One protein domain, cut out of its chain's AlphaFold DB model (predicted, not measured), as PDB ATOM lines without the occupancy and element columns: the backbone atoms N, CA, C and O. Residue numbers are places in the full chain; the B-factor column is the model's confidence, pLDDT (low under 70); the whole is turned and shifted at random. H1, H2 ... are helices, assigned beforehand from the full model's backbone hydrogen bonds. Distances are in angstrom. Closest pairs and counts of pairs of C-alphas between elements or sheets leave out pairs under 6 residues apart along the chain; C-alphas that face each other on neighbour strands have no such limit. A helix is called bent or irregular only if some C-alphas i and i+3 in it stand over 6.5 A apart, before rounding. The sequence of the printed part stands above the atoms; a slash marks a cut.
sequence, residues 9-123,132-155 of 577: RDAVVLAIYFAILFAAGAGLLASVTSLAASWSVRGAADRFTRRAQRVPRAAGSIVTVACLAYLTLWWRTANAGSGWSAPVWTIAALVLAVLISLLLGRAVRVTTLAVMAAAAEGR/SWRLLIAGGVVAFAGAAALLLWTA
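What this domain is: This is residues 9 to 123 and 132 to 155 of the 577 residues of an uncharacterized protein of Acidobacteria bacterium (UniProt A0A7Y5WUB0). What shape do these atoms make? A long hairpin of two helices, H2 and H3, packed closely side by side, makes the core; H1 packs on one side of it near the end where H2 begins, while its first residues, 9 to 17, stick out, and H4 crosses the hairpin on the opposite side, nearer its other end. H1, H2 and H3 make a three-helix bundle, up and down, each helix running against the one before it in the chain. What is it built of? The printed part has 139 residues with four named helices, H1 to H4 in chain order, and no named strand, and its class is all helix. How large is it? It is loose and elongated, with a radius of gyration of the C-alphas of 17.7 A and spans of 57 by 33 by 24 A.

How they stand to each other: What stands next to the longest helix? H2, residues 45 to 79, forms a helical hairpin with H3, residues 87 to 118, running opposite ways at a shallow tilt of 26 degrees; the closest C-alphas, of Gly 60 and Gly 105, are 4.0 A apart. Where do the other helices touch this hairpin? H1, residues 9 to 39, touches H2 with residues 26 to 37 alone, opposite ways at a shallow tilt of 19 degrees, a second helical hairpin, with the C-alphas of Thr 33 and Ala 59 closest at 5.8 A. H1 touches H3 with residues 30 to 38 alone, the same way at a shallow tilt of 34 degrees, only just short of steep; the C-alphas of Ser 34 and Thr 112 are closest, at 5.0 A. H4, residues 133 to 154, touches H2 with residues 143 to 151 alone at a steep tilt of 46 degrees, closest at the C-alphas of Thr 72 and Ala 147, 6.1 A, and touches H3 with residues 140 to 148 alone at a steep tilt of 58 degrees, closest at the C-alphas of Val 98 and Phe 144, 6.3 A. Which helices stay apart? H1 and H4 are apart. What do the backbones show? Every O i to N i+4 pair is within hydrogen-bond range in H1, H3 and H4; in H2 27 of 31 are.

Where its parts are: How does the longest helix run? H2 measures 50.9 A from C-alpha 45 to C-alpha 79, has a kink of 45 degrees near residue 52, and is irregular, with C-alphas 46 and 49 being 7.9 A apart. Where do the others lie? H1 begins at C-alpha 9, (-53.162, -58.060, 193.898), and measures 44.9 A; H3 measures 46.6 A. H4 measures 31.5 A and ends at C-alpha 154, (-30.996, -48.631, 175.914).

The domain as a whole: How far does it reach? The two C-alphas farthest apart, of Ser 85 and Gly 122, are 57.9 A apart. Where is the chain cut, and how are the links? Residues 124 to 131 are not printed, in the link across the cut from H3 to H4, and C-alphas 123 and 132 are 26.7 A apart; the link from H1 to H2 is tight and that from H2 to H3 is short. Where is confidence low? The mean pLDDT of the printed part is 74.8, and 41 residues are under 70, among them 9 to 19, 40 to 50 and 77 to 86.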
ATOM      1  N   ARG A   9     -52.605 -56.855 194.526       49.16
ATOM      2  CA  ARG A   9     -53.162 -58.060 193.898       49.16
ATOM      3  C   ARG A   9     -52.849 -58.132 192.400       49.16
ATOM      4  O   ARG A   9     -52.467 -59.194 191.919       49.16
ATOM      5  N   ASP A  10     -52.954 -57.013 191.690       45.81
ATOM      6  CA  ASP A  10     -52.687 -56.952 190.248       45.81
ATOM      7  C   ASP A  10     -51.197 -57.152 189.963       45.81
ATOM      8  O   ASP A  10     -50.827 -57.850 189.021       45.81
ATOM      9  N   ALA A  11     -50.337 -56.627 190.847       49.47
ATOM     10  CA  ALA A  11     -48.896 -56.860 190.801       49.47
ATOM     11  C   ALA A  11     -48.562 -58.355 190.912       49.47
ATOM     12  O   ALA A  11     -47.741 -58.866 190.154       49.47
ATOM     13  N   VAL A  12     -49.223 -59.063 191.836       54.22
ATOM     14  CA  VAL A  12     -49.013 -60.500 192.063       54.22
ATOM     15  C   VAL A  12     -49.497 -61.326 190.873       54.22
ATOM     16  O   VAL A  12     -48.774 -62.208 190.417       54.22
ATOM     17  N   VAL A  13     -50.680 -61.031 190.326       59.69
ATOM     18  CA  VAL A  13     -51.216 -61.748 189.154       59.69
ATOM     19  C   VAL A  13     -50.306 -61.568 187.941       59.69
ATOM     20  O   VAL A  13     -49.955 -62.545 187.277       59.69
ATOM     21  N   LEU A  14     -49.867 -60.336 187.685       54.53
ATOM     22  CA  LEU A  14     -48.972 -60.027 186.576       54.53
ATOM     23  C   LEU A  14     -47.594 -60.684 186.763       54.53
ATOM     24  O   LEU A  14     -47.036 -61.236 185.813       54.53
ATOM     25  N   ALA A  15     -47.071 -60.693 187.993       58.12
ATOM     26  CA  ALA A  15     -45.831 -61.386 188.332       58.12
ATOM     27  C   ALA A  15     -45.934 -62.901 188.101       58.12
ATOM     28  O   ALA A  15     -45.018 -63.486 187.525       58.12
ATOM     29  N   ILE A  16     -47.049 -63.534 188.481       65.81
ATOM     30  CA  ILE A  16     -47.293 -64.964 188.239       65.81
ATOM     31  C   ILE A  16     -47.369 -65.249 186.736       65.81
ATOM     32  O   ILE A  16     -46.729 -66.183 186.257       65.81
ATOM     33  N   TYR A  17     -48.099 -64.434 185.974       64.25
ATOM     34  CA  TYR A  17     -48.235 -64.617 184.530       64.25
ATOM     35  C   TYR A  17     -46.888 -64.512 183.809       64.25
ATOM     36  O   TYR A  17     -46.521 -65.393 183.025       64.25
ATOM     37  N   PHE A  18     -46.101 -63.479 184.124       62.53
ATOM     38  CA  PHE A  18     -44.763 -63.331 183.564       62.53
ATOM     39  C   PHE A  18     -43.811 -64.429 184.025       62.53
ATOM     40  O   PHE A  18     -43.015 -64.894 183.214       62.53
ATOM     41  N   ALA A  19     -43.913 -64.895 185.271       67.62
ATOM     42  CA  ALA A  19     -43.130 -66.031 185.743       67.62
ATOM     43  C   ALA A  19     -43.453 -67.308 184.950       67.62
ATOM     44  O   ALA A  19     -42.531 -68.017 184.551       67.62
ATOM     45  N   ILE A  20     -44.731 -67.572 184.657       72.19
ATOM     46  CA  ILE A  20     -45.164 -68.723 183.850       72.19
ATOM     47  C   ILE A  20     -44.653 -68.605 182.411       72.19
ATOM     48  O   ILE A  20     -44.059 -69.552 181.897       72.19
ATOM     49  N   LEU A  21     -44.834 -67.450 181.763       68.62
ATOM     50  CA  LEU A  21     -44.358 -67.233 180.393       68.62
ATOM     51  C   LEU A  21     -42.834 -67.305 180.290       68.62
ATOM     52  O   LEU A  21     -42.305 -67.916 179.360       68.62
ATOM     53  N   PHE A  22     -42.125 -66.716 181.253       73.19
ATOM     54  CA  PHE A  22     -40.675 -66.802 181.337       73.19
ATOM     55  C   PHE A  22     -40.222 -68.248 181.543       73.19
ATOM     56  O   PHE A  22     -39.330 -68.705 180.834       73.19
ATOM     57  N   ALA A  23     -40.861 -68.997 182.446       73.50
ATOM     58  CA  ALA A  23     -40.556 -70.407 182.669       73.50
ATOM     59  C   ALA A  23     -40.808 -71.255 181.413       73.50
ATOM     60  O   ALA A  23     -39.965 -72.077 181.053       73.50
ATOM     61  N   ALA A  24     -41.915 -71.021 180.702       74.00
ATOM     62  CA  ALA A  24     -42.231 -71.705 179.452       74.00
ATOM     63  C   ALA A  24     -41.215 -71.378 178.345       74.00
ATOM     64  O   ALA A  24     -40.676 -72.285 177.710       74.00
ATOM     65  N   GLY A  25     -40.900 -70.095 178.144       71.12
ATOM     66  CA  GLY A  25     -39.930 -69.648 177.141       71.12
ATOM     67  C   GLY A  25     -38.511 -70.132 177.437       71.12
ATOM     68  O   GLY A  25     -37.821 -70.633 176.549       71.12
ATOM     69  N   ALA A  26     -38.085 -70.055 178.698       73.31
ATOM     70  CA  ALA A  26     -36.775 -70.533 179.107       73.31
ATOM     71  C   ALA A  26     -36.682 -72.068 179.068       73.31
ATOM     72  O   ALA A  26     -35.647 -72.604 178.672       73.31
ATOM     73  N   GLY A  27     -37.769 -72.778 179.388       75.62
ATOM     74  CA  GLY A  27     -37.890 -74.228 179.222       75.62
ATOM     75  C   GLY A  27     -37.816 -74.668 177.757       75.62
ATOM     76  O   GLY A  27     -37.091 -75.612 177.431       75.62
ATOM     77  N   LEU A  28     -38.488 -73.953 176.851       77.50
ATOM     78  CA  LEU A  28     -38.399 -74.191 175.408       77.50
ATOM     79  C   LEU A  28     -36.972 -73.952 174.897       77.50
ATOM     80  O   LEU A  28     -36.414 -74.809 174.215       77.50
ATOM     81  N   LEU A  29     -36.352 -72.830 175.275       75.38
ATOM     82  CA  LEU A  29     -34.974 -72.508 174.896       75.38
ATOM     83  C   LEU A  29     -33.984 -73.559 175.422       75.38
ATOM     84  O   LEU A  29     -33.113 -74.015 174.680       75.38
ATOM     85  N   ALA A  30     -34.134 -73.991 176.676       75.81
ATOM     86  CA  ALA A  30     -33.346 -75.066 177.276       75.81
ATOM     87  C   ALA A  30     -33.510 -76.400 176.526       75.81
ATOM     88  O   ALA A  30     -32.532 -77.124 176.314       75.81
ATOM     89  N   SER A  31     -34.734 -76.707 176.092       76.38
ATOM     90  CA  SER A  31     -35.053 -77.928 175.350       76.38
ATOM     91  C   SER A  31     -34.446 -77.900 173.949       76.38
ATOM     92  O   SER A  31     -33.740 -78.831 173.576       76.38
ATOM     93  N   VAL A  32     -34.628 -76.805 173.202       79.38
ATOM     94  CA  VAL A  32     -34.065 -76.618 171.853       79.38
ATOM     95  C   VAL A  32     -32.538 -76.647 171.886       79.38
ATOM     96  O   VAL A  32     -31.921 -77.354 171.091       79.38
ATOM     97  N   THR A  33     -31.915 -75.931 172.826       75.12
ATOM     98  CA  THR A  33     -30.448 -75.913 172.964       75.12
ATOM     99  C   THR A  33     -29.892 -77.288 173.331       75.12
ATOM    100  O   THR A  33     -28.891 -77.706 172.750       75.12
ATOM    101  N   SER A  34     -30.563 -78.032 174.215       72.62
ATOM    102  CA  SER A  34     -30.167 -79.402 174.571       72.62
ATOM    103  C   SER A  34     -30.383 -80.397 173.423       72.62
ATOM    104  O   SER A  34     -29.538 -81.264 173.190       72.62
ATOM    105  N   LEU A  35     -31.468 -80.257 172.655       78.00
ATOM    106  CA  LEU A  35     -31.763 -81.113 171.504       78.00
ATOM    107  C   LEU A  35     -30.762 -80.872 170.362       78.00
ATOM    108  O   LEU A  35     -30.175 -81.823 169.845       78.00
ATOM    109  N   ALA A  36     -30.495 -79.606 170.027       75.38
ATOM    110  CA  ALA A  36     -29.500 -79.212 169.028       75.38
ATOM    111  C   ALA A  36     -28.086 -79.668 169.425       75.38
ATOM    112  O   ALA A  36     -27.338 -80.206 168.604       75.38
ATOM    113  N   ALA A  37     -27.747 -79.537 170.712       69.25
ATOM    114  CA  ALA A  37     -26.520 -80.081 171.276       69.25
ATOM    115  C   ALA A  37     -26.421 -81.602 171.081       69.25
ATOM    116  O   ALA A  37     -25.376 -82.083 170.647       69.25
ATOM    117  N   SER A  38     -27.499 -82.356 171.321       69.38
ATOM    118  CA  SER A  38     -27.513 -83.815 171.123       69.38
ATOM    119  C   SER A  38     -27.306 -84.217 169.655       69.38
ATOM    120  O   SER A  38     -26.595 -85.180 169.363       69.38
ATOM    121  N   TRP A  39     -27.874 -83.455 168.716       71.44
ATOM    122  CA  TRP A  39     -27.769 -83.728 167.283       71.44
ATOM    123  C   TRP A  39     -26.342 -83.505 166.769       71.44
ATOM    124  O   TRP A  39     -25.820 -84.315 166.010       71.44
ATOM    125  N   SER A  40     -25.651 -82.485 167.291       66.88
ATOM    126  CA  SER A  40     -24.263 -82.145 166.927       66.88
ATOM    127  C   SER A  40     -23.202 -83.209 167.285       66.88
ATOM    128  O   SER A  40     -22.025 -83.091 166.914       66.88
ATOM    129  N   VAL A  41     -23.601 -84.254 168.019       64.62
ATOM    130  CA  VAL A  41     -22.733 -85.327 168.526       64.62
ATOM    131  C   VAL A  41     -22.955 -86.656 167.798       64.62
ATOM    132  O   VAL A  41     -22.053 -87.498 167.793       64.62
ATOM    133  N   ARG A  42     -24.105 -86.840 167.134       64.31
ATOM    134  CA  ARG A  42     -24.377 -88.041 166.334       64.31
ATOM    135  C   ARG A  42     -23.427 -88.050 165.125       64.31
ATOM    136  O   ARG A  42     -23.443 -87.127 164.321       64.31
ATOM    137  N   GLY A  43     -22.558 -89.062 165.034       58.91
ATOM    138  CA  GLY A  43     -21.710 -89.307 163.855       58.91
ATOM    139  C   GLY A  43     -20.237 -88.865 163.908       58.91
ATOM    140  O   GLY A  43     -19.551 -88.997 162.904       58.91
ATOM    141  N   ALA A  44     -19.698 -88.365 165.032       57.16
ATOM    142  CA  ALA A  44     -18.280 -87.956 165.109       57.16
ATOM    143  C   ALA A  44     -17.550 -88.533 166.338       57.16
ATOM    144  O   ALA A  44     -17.421 -87.858 167.363       57.16
ATOM    145  N   ALA A  45     -17.057 -89.773 166.232       59.28
ATOM    146  CA  ALA A  45     -16.362 -90.484 167.313       59.28
ATOM    147  C   ALA A  45     -15.079 -89.764 167.790       59.28
ATOM    148  O   ALA A  45     -14.930 -89.512 168.985       59.28
ATOM    149  N   ASP A  46     -14.230 -89.296 166.869       59.88
ATOM    150  CA  ASP A  46     -12.897 -88.746 167.192       59.88
ATOM    151  C   ASP A  46     -12.906 -87.369 167.873       59.88
ATOM    152  O   ASP A  46     -11.899 -86.904 168.408       59.88
ATOM    153  N   ARG A  47     -14.050 -86.674 167.873       65.12
ATOM    154  CA  ARG A  47     -14.189 -85.320 168.447       65.12
ATOM    155  C   ARG A  47     -15.112 -85.266 169.664       65.12
ATOM    156  O   ARG A  47     -15.366 -84.172 170.177       65.12
ATOM    157  N   PHE A  48     -15.587 -86.417 170.143       68.69
ATOM    158  CA  PHE A  48     -16.584 -86.517 171.209       68.69
ATOM    159  C   PHE A  48     -16.128 -85.845 172.510       68.69
ATOM    160  O   PHE A  48     -16.844 -85.006 173.045       68.69
ATOM    161  N   THR A  49     -14.905 -86.106 172.978       66.25
ATOM    162  CA  THR A  49     -14.378 -85.554 174.243       66.25
ATOM    163  C   THR A  49     -14.260 -84.026 174.230       66.25
ATOM    164  O   THR A  49     -14.649 -83.359 175.191       66.25
ATOM    165  N   ARG A  50     -13.789 -83.435 173.122       68.94
ATOM    166  CA  ARG A  50     -13.716 -81.969 172.957       68.94
ATOM    167  C   ARG A  50     -15.106 -81.338 172.833       68.94
ATOM    168  O   ARG A  50     -15.341 -80.272 173.408       68.94
ATOM    169  N   ARG A  51     -16.038 -81.979 172.117       71.62
ATOM    170  CA  ARG A  51     -17.428 -81.503 171.977       71.62
ATOM    171  C   ARG A  51     -18.210 -81.625 173.291       71.62
ATOM    172  O   ARG A  51     -18.879 -80.665 173.662       71.62
ATOM    173  N   ALA A  52     -18.022 -82.703 174.053       69.00
ATOM    174  CA  ALA A  52     -18.613 -82.939 175.377       69.00
ATOM    175  C   ALA A  52     -18.241 -81.874 176.422       69.00
ATOM    176  O   ALA A  52     -18.991 -81.642 177.365       69.00
ATOM    177  N   GLN A  53     -17.118 -81.169 176.247       71.81
ATOM    178  CA  GLN A  53     -16.754 -80.044 177.116       71.81
ATOM    179  C   GLN A  53     -17.272 -78.690 176.619       71.81
ATOM    180  O   GLN A  53     -17.602 -77.827 177.435       71.81
ATOM    181  N   ARG A  54     -17.294 -78.464 175.299       78.75
ATOM    182  CA  ARG A  54     -17.622 -77.153 174.711       78.75
ATOM    183  C   ARG A  54     -19.123 -76.940 174.542       78.75
ATOM    184  O   ARG A  54     -19.602 -75.854 174.851       78.75
ATOM    185  N   VAL A  55     -19.854 -77.962 174.105       79.94
ATOM    186  CA  VAL A  55     -21.279 -77.850 173.764       79.94
ATOM    187  C   VAL A  55     -22.150 -77.542 174.994       79.94
ATOM    188  O   VAL A  55     -22.880 -76.554 174.940       79.94
ATOM    189  N   PRO A  56     -22.022 -78.236 176.147       82.38
ATOM    190  CA  PRO A  56     -22.807 -77.891 177.338       82.38
ATOM    191  C   PRO A  56     -22.469 -76.510 177.910       82.38
ATOM    192  O   PRO A  56     -23.333 -75.824 178.450       82.38
ATOM    193  N   ARG A  57     -21.201 -76.082 177.800       82.62
ATOM    194  CA  ARG A  57     -20.781 -74.738 178.226       82.62
ATOM    195  C   ARG A  57     -21.398 -73.665 177.336       82.62
ATOM    196  O   ARG A  57     -21.917 -72.695 177.866       82.62
ATOM    197  N   ALA A  58     -21.377 -73.858 176.018       82.25
ATOM    198  CA  ALA A  58     -21.997 -72.939 175.072       82.25
ATOM    199  C   ALA A  58     -23.517 -72.856 175.280       82.25
ATOM    200  O   ALA A  58     -24.041 -71.753 175.389       82.25
ATOM    201  N   ALA A  59     -24.205 -73.995 175.426       81.00
ATOM    202  CA  ALA A  59     -25.644 -74.039 175.695       81.00
ATOM    203  C   ALA A  59     -26.010 -73.288 176.988       81.00
ATOM    204  O   ALA A  59     -26.875 -72.415 176.973       81.00
ATOM    205  N   GLY A  60     -25.289 -73.550 178.085       84.25
ATOM    206  CA  GLY A  60     -25.499 -72.837 179.346       84.25
ATOM    207  C   GLY A  60     -25.231 -71.330 179.245       84.25
ATOM    208  O   GLY A  60     -26.014 -70.537 179.766       84.25
ATOM    209  N   SER A  61     -24.170 -70.917 178.542       84.62
ATOM    210  CA  SER A  61     -23.857 -69.496 178.331       84.62
ATOM    211  C   SER A  61     -24.913 -68.784 177.484       84.62
ATOM    212  O   SER A  61     -25.299 -67.672 177.827       84.62
ATOM    213  N   ILE A  62     -25.416 -69.420 176.420       83.06
ATOM    214  CA  ILE A  62     -26.473 -68.861 175.560       83.06
ATOM    215  C   ILE A  62     -27.738 -68.597 176.379       83.06
ATOM    216  O   ILE A  62     -28.275 -67.494 176.331       83.06
ATOM    217  N   VAL A  63     -28.176 -69.574 177.179       83.06
ATOM    218  CA  VAL A  63     -29.358 -69.418 178.041       83.06
ATOM    219  C   VAL A  63     -29.131 -68.345 179.106       83.06
ATOM    220  O   VAL A  63     -30.005 -67.511 179.314       83.06
ATOM    221  N   THR A  64     -27.943 -68.299 179.719       86.88
ATOM    222  CA  THR A  64     -27.587 -67.247 180.690       86.88
ATOM    223  C   THR A  64     -27.720 -65.855 180.073       86.88
ATOM    224  O   THR A  64     -28.367 -64.990 180.651       86.88
ATOM    225  N   VAL A  65     -27.127 -65.631 178.895       86.75
ATOM    226  CA  VAL A  65     -27.147 -64.323 178.222       86.75
ATOM    227  C   VAL A  65     -28.563 -63.955 177.783       86.75
ATOM    228  O   VAL A  65     -28.987 -62.824 178.003       86.75
ATOM    229  N   ALA A  66     -29.314 -64.903 177.217       80.38
ATOM    230  CA  ALA A  66     -30.687 -64.671 176.771       80.38
ATOM    231  C   ALA A  66     -31.625 -64.317 177.938       80.38
ATOM    232  O   ALA A  66     -32.357 -63.330 177.860       80.38
ATOM    233  N   CYS A  67     -31.569 -65.072 179.042       83.94
ATOM    234  CA  CYS A  67     -32.359 -64.790 180.240       83.94
ATOM    235  C   CYS A  67     -31.960 -63.464 180.886       83.94
ATOM    236  O   CYS A  67     -32.836 -62.695 181.277       83.94
ATOM    237  N   LEU A  68     -30.659 -63.165 180.950       89.38
ATOM    238  CA  LEU A  68     -30.176 -61.919 181.530       89.38
ATOM    239  C   LEU A  68     -30.629 -60.715 180.706       89.38
ATOM    240  O   LEU A  68     -31.145 -59.757 181.276       89.38
ATOM    241  N   ALA A  69     -30.498 -60.774 179.380       83.12
ATOM    242  CA  ALA A  69     -30.988 -59.730 178.486       83.12
ATOM    243  C   ALA A  69     -32.502 -59.536 178.636       83.12
ATOM    244  O   ALA A  69     -32.955 -58.405 178.798       83.12
ATOM    245  N   TYR A  70     -33.275 -60.627 178.664       82.69
ATOM    246  CA  TYR A  70     -34.723 -60.572 178.859       82.69
ATOM    247  C   TYR A  70     -35.104 -59.912 180.189       82.69
ATOM    248  O   TYR A  70     -35.853 -58.940 180.187       82.69
ATOM    249  N   LEU A  71     -34.567 -60.391 181.316       83.81
ATOM    250  CA  LEU A  71     -34.895 -59.869 182.647       83.81
ATOM    251  C   LEU A  71     -34.457 -58.409 182.813       83.81
ATOM    252  O   LEU A  71     -35.164 -57.616 183.431       83.81
ATOM    253  N   THR A  72     -33.326 -58.035 182.213       84.00
ATOM    254  CA  THR A  72     -32.816 -56.658 182.222       84.00
ATOM    255  C   THR A  72     -33.720 -55.723 181.415       84.00
ATOM    256  O   THR A  72     -34.119 -54.664 181.900       84.00
ATOM    257  N   LEU A  73     -34.099 -56.119 180.196       79.06
ATOM    258  CA  LEU A  73     -35.012 -55.343 179.351       79.06
ATOM    259  C   LEU A  73     -36.426 -55.290 179.940       79.06
ATOM    260  O   LEU A  73     -37.087 -54.260 179.836       79.06
ATOM    261  N   TRP A  74     -36.871 -56.356 180.602       77.62
ATOM    262  CA  TRP A  74     -38.137 -56.391 181.331       77.62
ATOM    263  C   TRP A  74     -38.136 -55.435 182.528       77.62
ATOM    264  O   TRP A  74     -39.069 -54.654 182.691       77.62
ATOM    265  N   TRP A  75     -37.070 -55.429 183.337       78.25
ATOM    266  CA  TRP A  75     -36.938 -54.479 184.446       78.25
ATOM    267  C   TRP A  75     -37.004 -53.033 183.949       78.25
ATOM    268  O   TRP A  75     -37.674 -52.189 184.553       78.25
ATOM    269  N   ARG A  76     -36.355 -52.759 182.810       73.88
ATOM    270  CA  ARG A  76     -36.415 -51.458 182.144       73.88
ATOM    271  C   ARG A  76     -37.835 -51.094 181.731       73.88
ATOM    272  O   ARG A  76     -38.278 -49.992 182.038       73.88
ATOM    273  N   THR A  77     -38.543 -51.974 181.023       64.94
ATOM    274  CA  THR A  77     -39.907 -51.672 180.568       64.94
ATOM    275  C   THR A  77     -40.826 -51.458 181.766       64.94
ATOM    276  O   THR A  77     -41.460 -50.405 181.849       64.94
ATOM    277  N   ALA A  78     -40.805 -52.351 182.758       64.75
ATOM    278  CA  ALA A  78     -41.568 -52.211 183.997       64.75
ATOM    279  C   ALA A  78     -41.342 -50.838 184.666       64.75
ATOM    280  O   ALA A  78     -42.302 -50.125 184.959       64.75
ATOM    281  N   ASN A  79     -40.095 -50.370 184.760       64.62
ATOM    282  CA  ASN A  79     -39.744 -49.123 185.455       64.62
ATOM    283  C   ASN A  79     -39.575 -47.883 184.558       64.62
ATOM    284  O   ASN A  79     -39.180 -46.828 185.040       64.62
ATOM    285  N   ALA A  80     -39.954 -47.947 183.275       54.09
ATOM    286  CA  ALA A  80     -39.785 -46.853 182.304       54.09
ATOM    287  C   ALA A  80     -40.485 -45.507 182.632       54.09
ATOM    288  O   ALA A  80     -40.433 -44.601 181.815       54.09
ATOM    289  N   GLY A  81     -41.174 -45.365 183.772       44.12
ATOM    290  CA  GLY A  81     -41.805 -44.094 184.163       44.12
ATOM    291  C   GLY A  81     -41.590 -43.676 185.619       44.12
ATOM    292  O   GLY A  81     -42.098 -42.639 186.016       44.12
ATOM    293  N   SER A  82     -40.825 -44.439 186.406       48.56
ATOM    294  CA  SER A  82     -40.420 -44.060 187.768       48.56
ATOM    295  C   SER A  82     -39.137 -43.215 187.781       48.56
ATOM    296  O   SER A  82     -38.712 -42.754 188.838       48.56
ATOM    297  N   GLY A  83     -38.500 -43.007 186.620       48.53
ATOM    298  CA  GLY A  83     -37.172 -42.403 186.519       48.53
ATOM    299  C   GLY A  83     -36.107 -43.202 187.281       48.53
ATOM    300  O   GLY A  83     -36.389 -44.173 187.981       48.53
ATOM    301  N   TRP A  84     -34.853 -42.772 187.199       51.78
ATOM    302  CA  TRP A  84     -33.728 -43.326 187.969       51.78
ATOM    303  C   TRP A  84     -33.819 -43.046 189.488       51.78
ATOM    304  O   TRP A  84     -32.821 -43.120 190.198       51.78
ATOM    305  N   SER A  85     -35.008 -42.732 190.009       50.91
ATOM    306  CA  SER A  85     -35.264 -42.272 191.380       50.91
ATOM    307  C   SER A  85     -35.022 -43.336 192.461       50.91
ATOM    308  O   SER A  85     -34.987 -43.018 193.648       50.91
ATOM    309  N   ALA A  86     -34.808 -44.595 192.067       61.28
ATOM    310  CA  ALA A  86     -34.618 -45.735 192.959       61.28
ATOM    311  C   ALA A  86     -33.394 -46.594 192.559       61.28
ATOM    312  O   ALA A  86     -33.546 -47.762 192.179       61.28
ATOM    313  N   PRO A  87     -32.158 -46.058 192.636       71.25
ATOM    314  CA  PRO A  87     -30.952 -46.760 192.185       71.25
ATOM    315  C   PRO A  87     -30.703 -48.060 192.962       71.25
ATOM    316  O   PRO A  87     -30.290 -49.062 192.380       71.25
ATOM    317  N   VAL A  88     -31.037 -48.079 194.255       77.00
ATOM    318  CA  VAL A  88     -30.896 -49.257 195.126       77.00
ATOM    319  C   VAL A  88     -31.752 -50.428 194.631       77.00
ATOM    320  O   VAL A  88     -31.270 -51.559 194.557       77.00
ATOM    321  N   TRP A  89     -32.994 -50.162 194.224       74.19
ATOM    322  CA  TRP A  89     -33.910 -51.192 193.731       74.19
ATOM    323  C   TRP A  89     -33.498 -51.726 192.359       74.19
ATOM    324  O   TRP A  89     -33.571 -52.930 192.127       74.19
ATOM    325  N   THR A  90     -32.981 -50.863 191.481       80.38
ATOM    326  CA  THR A  90     -32.427 -51.291 190.188       80.38
ATOM    327  C   THR A  90     -31.194 -52.175 190.365       80.38
ATOM    328  O   THR A  90     -31.094 -53.214 189.717       80.38
ATOM    329  N   ILE A  91     -30.285 -51.826 191.281       84.06
ATOM    330  CA  ILE A  91     -29.118 -52.661 191.598       84.06
ATOM    331  C   ILE A  91     -29.568 -54.023 192.142       84.06
ATOM    332  O   ILE A  91     -29.100 -55.053 191.660       84.06
ATOM    333  N   ALA A  92     -30.506 -54.046 193.095       82.94
ATOM    334  CA  ALA A  92     -31.033 -55.287 193.660       82.94
ATOM    335  C   ALA A  92     -31.691 -56.181 192.592       82.94
ATOM    336  O   ALA A  92     -31.429 -57.385 192.543       82.94
ATOM    337  N   ALA A  93     -32.484 -55.594 191.692       82.62
ATOM    338  CA  ALA A  93     -33.122 -56.311 190.593       82.62
ATOM    339  C   ALA A  93     -32.103 -56.887 189.597       82.62
ATOM    340  O   ALA A  93     -32.237 -58.037 189.180       82.62
ATOM    341  N   LEU A  94     -31.055 -56.131 189.253       87.62
ATOM    342  CA  LEU A  94     -29.974 -56.612 188.390       87.62
ATOM    343  C   LEU A  94     -29.192 -57.762 189.032       87.62
ATOM    344  O   LEU A  94     -28.906 -58.754 188.362       87.62
ATOM    345  N   VAL A  95     -28.880 -57.670 190.328       88.44
ATOM    346  CA  VAL A  95     -28.237 -58.766 191.069       88.44
ATOM    347  C   VAL A  95     -29.114 -60.019 191.022       88.44
ATOM    348  O   VAL A  95     -28.620 -61.102 190.704       88.44
ATOM    349  N   LEU A  96     -30.418 -59.879 191.265       87.75
ATOM    350  CA  LEU A  96     -31.363 -60.992 191.194       87.75
ATOM    351  C   LEU A  96     -31.453 -61.587 189.778       87.75
ATOM    352  O   LEU A  96     -31.417 -62.808 189.623       87.75
ATOM    353  N   ALA A  97     -31.499 -60.748 188.742       86.06
ATOM    354  CA  ALA A  97     -31.519 -61.184 187.347       86.06
ATOM    355  C   ALA A  97     -30.256 -61.974 186.969       86.06
ATOM    356  O   ALA A  97     -30.349 -63.012 186.308       86.06
ATOM    357  N   VAL A  98     -29.082 -61.533 187.431       90.81
ATOM    358  CA  VAL A  98     -27.810 -62.251 187.262       90.81
ATOM    359  C   VAL A  98     -27.853 -63.607 187.964       90.81
ATOM    360  O   VAL A  98     -27.501 -64.615 187.350       90.81
ATOM    361  N   LEU A  99     -28.327 -63.664 189.214       88.62
ATOM    362  CA  LEU A  99     -28.433 -64.915 189.971       88.62
ATOM    363  C   LEU A  99     -29.346 -65.928 189.270       88.62
ATOM    364  O   LEU A  99     -28.925 -67.061 189.030       88.62
ATOM    365  N   ILE A 100     -30.558 -65.517 188.883       86.12
ATOM    366  CA  ILE A 100     -31.524 -66.373 188.176       86.12
ATOM    367  C   ILE A 100     -30.928 -66.881 186.859       86.12
ATOM    368  O   ILE A 100     -30.979 -68.077 186.570       86.12
ATOM    369  N   SER A 101     -30.307 -65.992 186.081       89.31
ATOM    370  CA  SER A 101     -29.744 -66.337 184.771       89.31
ATOM    371  C   SER A 101     -28.580 -67.325 184.880       89.31
ATOM    372  O   SER A 101     -28.506 -68.281 184.106       89.31
ATOM    373  N   LEU A 102     -27.694 -67.145 185.866       88.94
ATOM    374  CA  LEU A 102     -26.582 -68.063 186.127       88.94
ATOM    375  C   LEU A 102     -27.066 -69.432 186.617       88.94
ATOM    376  O   LEU A 102     -26.515 -70.456 186.203       88.94
ATOM    377  N   LEU A 103     -28.091 -69.468 187.478       87.81
ATOM    378  CA  LEU A 103     -28.701 -70.718 187.942       87.81
ATOM    379  C   LEU A 103     -29.308 -71.497 186.775       87.81
ATOM    380  O   LEU A 103     -29.041 -72.692 186.631       87.81
ATOM    381  N   LEU A 104     -30.055 -70.817 185.906       84.31
ATOM    382  CA  LEU A 104     -30.709 -71.455 184.772       84.31
ATOM    383  C   LEU A 104     -29.700 -71.936 183.725       84.31
ATOM    384  O   LEU A 104     -29.770 -73.076 183.271       84.31
ATOM    385  N   GLY A 105     -28.689 -71.123 183.410       85.19
ATOM    386  CA  GLY A 105     -27.593 -71.537 182.538       85.19
ATOM    387  C   GLY A 105     -26.799 -72.721 183.091       85.19
ATOM    388  O   GLY A 105     -26.399 -73.614 182.338       85.19
ATOM    389  N   ARG A 106     -26.603 -72.785 184.416       86.81
ATOM    390  CA  ARG A 106     -25.984 -73.940 185.079       86.81
ATOM    391  C   ARG A 106     -26.861 -75.184 184.975       86.81
ATOM    392  O   ARG A 106     -26.321 -76.244 184.662       86.81
ATOM    393  N   ALA A 107     -28.168 -75.064 185.201       83.75
ATOM    394  CA  ALA A 107     -29.111 -76.168 185.049       83.75
ATOM    395  C   ALA A 107     -29.073 -76.726 183.618       83.75
ATOM    396  O   ALA A 107     -28.830 -77.916 183.440       83.75
ATOM    397  N   VAL A 108     -29.163 -75.862 182.600       84.19
ATOM    398  CA  VAL A 108     -29.071 -76.270 181.188       84.19
ATOM    399  C   VAL A 108     -27.740 -76.944 180.887       84.19
ATOM    400  O   VAL A 108     -27.721 -78.015 180.296       84.19
ATOM    401  N   ARG A 109     -26.619 -76.390 181.357       84.69
ATOM    402  CA  ARG A 109     -25.302 -77.018 181.179       84.69
ATOM    403  C   ARG A 109     -25.243 -78.434 181.764       84.69
ATOM    404  O   ARG A 109     -24.625 -79.302 181.150       84.69
ATOM    405  N   VAL A 110     -25.837 -78.666 182.937       83.50
ATOM    406  CA  VAL A 110     -25.891 -79.997 183.568       83.50
ATOM    407  C   VAL A 110     -26.797 -80.931 182.768       83.50
ATOM    408  O   VAL A 110     -26.374 -82.035 182.432       83.50
ATOM    409  N   THR A 111     -27.992 -80.478 182.388       81.81
ATOM    410  CA  THR A 111     -28.953 -81.274 181.615       81.81
ATOM    411  C   THR A 111     -28.412 -81.637 180.235       81.81
ATOM    412  O   THR A 111     -28.464 -82.797 179.843       81.81
ATOM    413  N   THR A 112     -27.807 -80.691 179.511       81.00
ATOM    414  CA  THR A 112     -27.175 -80.960 178.213       81.00
ATOM    415  C   THR A 112     -26.031 -81.965 178.349       81.00
ATOM    416  O   THR A 112     -25.903 -82.858 177.516       81.00
ATOM    417  N   LEU A 113     -25.215 -81.870 179.409       81.00
ATOM    418  CA  LEU A 113     -24.161 -82.852 179.675       81.00
ATOM    419  C   LEU A 113     -24.747 -84.246 179.959       81.00
ATOM    420  O   LEU A 113     -24.222 -85.225 179.437       81.00
ATOM    421  N   ALA A 114     -25.836 -84.335 180.728       80.00
ATOM    422  CA  ALA A 114     -26.525 -85.592 181.028       80.00
ATOM    423  C   ALA A 114     -27.154 -86.230 179.775       80.00
ATOM    424  O   ALA A 114     -26.997 -87.426 179.549       80.00
ATOM    425  N   VAL A 115     -27.790 -85.432 178.912       78.94
ATOM    426  CA  VAL A 115     -28.339 -85.895 177.625       78.94
ATOM    427  C   VAL A 115     -27.225 -86.406 176.708       78.94
ATOM    428  O   VAL A 115     -27.355 -87.463 176.095       78.94
ATOM    429  N   MET A 116     -26.102 -85.688 176.633       75.69
ATOM    430  CA  MET A 116     -24.943 -86.127 175.851       75.69
ATOM    431  C   MET A 116     -24.303 -87.396 176.421       75.69
ATOM    432  O   MET A 116     -23.837 -88.223 175.645       75.69
ATOM    433  N   ALA A 117     -24.285 -87.555 177.748       75.06
ATOM    434  CA  ALA A 117     -23.803 -88.757 178.423       75.06
ATOM    435  C   ALA A 117     -24.682 -89.977 178.129       75.06
ATOM    436  O   ALA A 117     -24.161 -91.044 177.820       75.06
ATOM    437  N   ALA A 118     -26.006 -89.809 178.169       75.00
ATOM    438  CA  ALA A 118     -26.955 -90.869 177.838       75.00
ATOM    439  C   ALA A 118     -26.814 -91.337 176.378       75.00
ATOM    440  O   ALA A 118     -26.932 -92.523 176.093       75.00
ATOM    441  N   ALA A 119     -26.487 -90.423 175.460       71.31
ATOM    442  CA  ALA A 119     -26.255 -90.727 174.047       71.31
ATOM    443  C   ALA A 119     -24.852 -91.303 173.740       71.31
ATOM    444  O   ALA A 119     -24.511 -91.489 172.573       71.31
ATOM    445  N   ALA A 120     -24.004 -91.524 174.750       66.56
ATOM    446  CA  ALA A 120     -22.580 -91.801 174.564       66.56
ATOM    447  C   ALA A 120     -22.194 -93.290 174.480       66.56
ATOM    448  O   ALA A 120     -20.998 -93.556 174.366       66.56
ATOM    449  N   GLU A 121     -23.145 -94.233 174.566       66.50
ATOM    450  CA  GLU A 121     -22.942 -95.697 174.439       66.50
ATOM    451  C   GLU A 121     -21.637 -96.219 175.094       66.50
ATOM    452  O   GLU A 121     -20.828 -96.899 174.469       66.50
ATOM    453  N   GLY A 122     -21.381 -95.860 176.360       61.84
ATOM    454  CA  GLY A 122     -20.229 -96.368 177.129       61.84
ATOM    455  C   GLY A 122     -18.925 -95.556 177.041       61.84
ATOM    456  O   GLY A 122     -17.906 -95.978 177.586       61.84
ATOM    457  N   ARG A 123     -18.915 -94.375 176.404       68.69
ATOM    458  CA  ARG A 123     -17.728 -93.493 176.362       68.69
ATOM    459  C   ARG A 123     -17.492 -92.757 177.688       68.69
ATOM    460  O   ARG A 123     -18.414 -92.197 178.279       68.69
ATOM    461  N   SER A 132     -14.143 -73.090 190.918       73.38
ATOM    462  CA  SER A 132     -13.743 -72.238 192.039       73.38
ATOM    463  C   SER A 132     -14.781 -71.132 192.244       73.38
ATOM    464  O   SER A 132     -15.232 -70.495 191.290       73.38
ATOM    465  N   TRP A 133     -15.156 -70.888 193.500       72.25
ATOM    466  CA  TRP A 133     -16.101 -69.832 193.878       72.25
ATOM    467  C   TRP A 133     -15.685 -68.454 193.329       72.25
ATOM    468  O   TRP A 133     -16.531 -67.668 192.913       72.25
ATOM    469  N   ARG A 134     -14.374 -68.208 193.200       76.56
ATOM    470  CA  ARG A 134     -13.796 -67.001 192.587       76.56
ATOM    471  C   ARG A 134     -14.208 -66.805 191.124       76.56
ATOM    472  O   ARG A 134     -14.515 -65.687 190.728       76.56
ATOM    473  N   LEU A 135     -14.256 -67.876 190.325       77.31
ATOM    474  CA  LEU A 135     -14.690 -67.801 188.922       77.31
ATOM    475  C   LEU A 135     -16.196 -67.544 188.798       77.31
ATOM    476  O   LEU A 135     -16.627 -66.908 187.840       77.31
ATOM    477  N   LEU A 136     -16.994 -68.021 189.759       77.12
ATOM    478  CA  LEU A 136     -18.429 -67.733 189.809       77.12
ATOM    479  C   LEU A 136     -18.685 -66.261 190.146       77.12
ATOM    480  O   LEU A 136     -19.484 -65.623 189.466       77.12
ATOM    481  N   ILE A 137     -17.964 -65.710 191.127       80.00
ATOM    482  CA  ILE A 137     -18.060 -64.286 191.474       80.00
ATOM    483  C   ILE A 137     -17.603 -63.413 190.303       80.00
ATOM    484  O   ILE A 137     -18.328 -62.504 189.915       80.00
ATOM    485  N   ALA A 138     -16.457 -63.719 189.687       83.06
ATOM    486  CA  ALA A 138     -15.967 -62.968 188.531       83.06
ATOM    487  C   ALA A 138     -16.965 -62.993 187.357       83.06
ATOM    488  O   ALA A 138     -17.242 -61.957 186.759       83.06
ATOM    489  N   GLY A 139     -17.561 -64.156 187.066       82.12
ATOM    490  CA  GLY A 139     -18.616 -64.275 186.056       82.12
ATOM    491  C   GLY A 139     -19.873 -63.470 186.401       82.12
ATOM    492  O   GLY A 139     -20.446 -62.833 185.520       82.12
ATOM    493  N   GLY A 140     -20.269 -63.443 187.677       84.00
ATOM    494  CA  GLY A 140     -21.385 -62.632 188.166       84.00
ATOM    495  C   GLY A 140     -21.144 -61.129 188.026       84.00
ATOM    496  O   GLY A 140     -22.033 -60.416 187.570       84.00
ATOM    497  N   VAL A 141     -19.934 -60.650 188.332       87.31
ATOM    498  CA  VAL A 141     -19.557 -59.235 188.167       87.31
ATOM    499  C   VAL A 141     -19.600 -58.818 186.694       87.31
ATOM    500  O   VAL A 141     -20.155 -57.769 186.373       87.31
ATOM    501  N   VAL A 142     -19.084 -59.651 185.784       87.38
ATOM    502  CA  VAL A 142     -19.140 -59.382 184.336       87.38
ATOM    503  C   VAL A 142     -20.583 -59.372 183.827       87.38
ATOM    504  O   VAL A 142     -20.958 -58.484 183.064       87.38
ATOM    505  N   ALA A 143     -21.412 -60.322 184.269       85.88
ATOM    506  CA  ALA A 143     -22.830 -60.366 183.923       85.88
ATOM    507  C   ALA A 143     -23.576 -59.116 184.424       85.88
ATOM    508  O   ALA A 143     -24.337 -58.511 183.672       85.88
ATOM    509  N   PHE A 144     -23.306 -58.687 185.657       88.56
ATOM    510  CA  PHE A 144     -23.873 -57.467 186.224       88.56
ATOM    511  C   PHE A 144     -23.459 -56.221 185.430       88.56
ATOM    512  O   PHE A 144     -24.317 -55.427 185.055       88.56
ATOM    513  N   ALA A 145     -22.168 -56.079 185.113       88.19
ATOM    514  CA  ALA A 145     -21.666 -54.969 184.306       88.19
ATOM    515  C   ALA A 145     -22.297 -54.945 182.903       88.19
ATOM    516  O   ALA A 145     -22.692 -53.883 182.425       88.19
ATOM    517  N   GLY A 146     -22.459 -56.110 182.267       85.56
ATOM    518  CA  GLY A 146     -23.139 -56.235 180.976       85.56
ATOM    519  C   GLY A 146     -24.620 -55.850 181.037       85.56
ATOM    520  O   GLY A 146     -25.105 -55.138 180.161       85.56
ATOM    521  N   ALA A 147     -25.333 -56.260 182.089       84.12
ATOM    522  CA  ALA A 147     -26.729 -55.884 182.298       84.12
ATOM    523  C   ALA A 147     -26.887 -54.377 182.574       84.12
ATOM    524  O   ALA A 147     -27.755 -53.726 181.995       84.12
ATOM    525  N   ALA A 148     -26.002 -53.796 183.388       84.62
ATOM    526  CA  ALA A 148     -25.967 -52.357 183.640       84.62
ATOM    527  C   ALA A 148     -25.667 -51.556 182.358       84.62
ATOM    528  O   ALA A 148     -26.352 -50.576 182.071       84.62
ATOM    529  N   ALA A 149     -24.703 -52.002 181.545       85.62
ATOM    530  CA  ALA A 149     -24.391 -51.388 180.256       85.62
ATOM    531  C   ALA A 149     -25.566 -51.485 179.268       85.62
ATOM    532  O   ALA A 149     -25.854 -50.518 178.569       85.62
ATOM    533  N   LEU A 150     -26.284 -52.613 179.239       82.25
ATOM    534  CA  LEU A 150     -27.486 -52.779 178.420       82.25
ATOM    535  C   LEU A 150     -28.612 -51.825 178.852       82.25
ATOM    536  O   LEU A 150     -29.294 -51.258 177.998       82.25
ATOM    537  N   LEU A 151     -28.803 -51.604 180.158       81.12
ATOM    538  CA  LEU A 151     -29.753 -50.598 180.644       81.12
ATOM    539  C   LEU A 151     -29.359 -49.185 180.220       81.12
ATOM    540  O   LEU A 151     -30.216 -48.442 179.755       81.12
ATOM    541  N   LEU A 152     -28.078 -48.833 180.354       79.69
ATOM    542  CA  LEU A 152     -27.556 -47.514 179.991       79.69
ATOM    543  C   LEU A 152     -27.639 -47.255 178.486       79.69
ATOM    544  O   LEU A 152     -28.115 -46.206 178.072       79.69
ATOM    545  N   TRP A 153     -27.226 -48.217 177.661       78.25
ATOM    546  CA  TRP A 153     -27.247 -48.073 176.204       78.25
ATOM    547  C   TRP A 153     -28.666 -47.998 175.650       78.25
ATOM    548  O   TRP A 153     -28.923 -47.339 174.647       78.25
ATOM    549  N   THR A 154     -29.600 -48.673 176.315       70.62
ATOM    550  CA  THR A 154     -30.996 -48.631 175.914       70.62
ATOM    551  C   THR A 154     -31.785 -47.531 176.623       70.62
ATOM    552  O   THR A 154     -32.952 -47.346 176.295       70.62
ATOM    553  N   ALA A 155     -31.199 -46.763 177.546       61.78
ATOM    554  CA  ALA A 155     -31.870 -45.612 178.138       61.78
ATOM    555  C   ALA A 155     -32.270 -44.623 177.024       61.78
ATOM    556  O   ALA A 155     -31.457 -44.347 176.139       61.78
TER     557      ALA A 155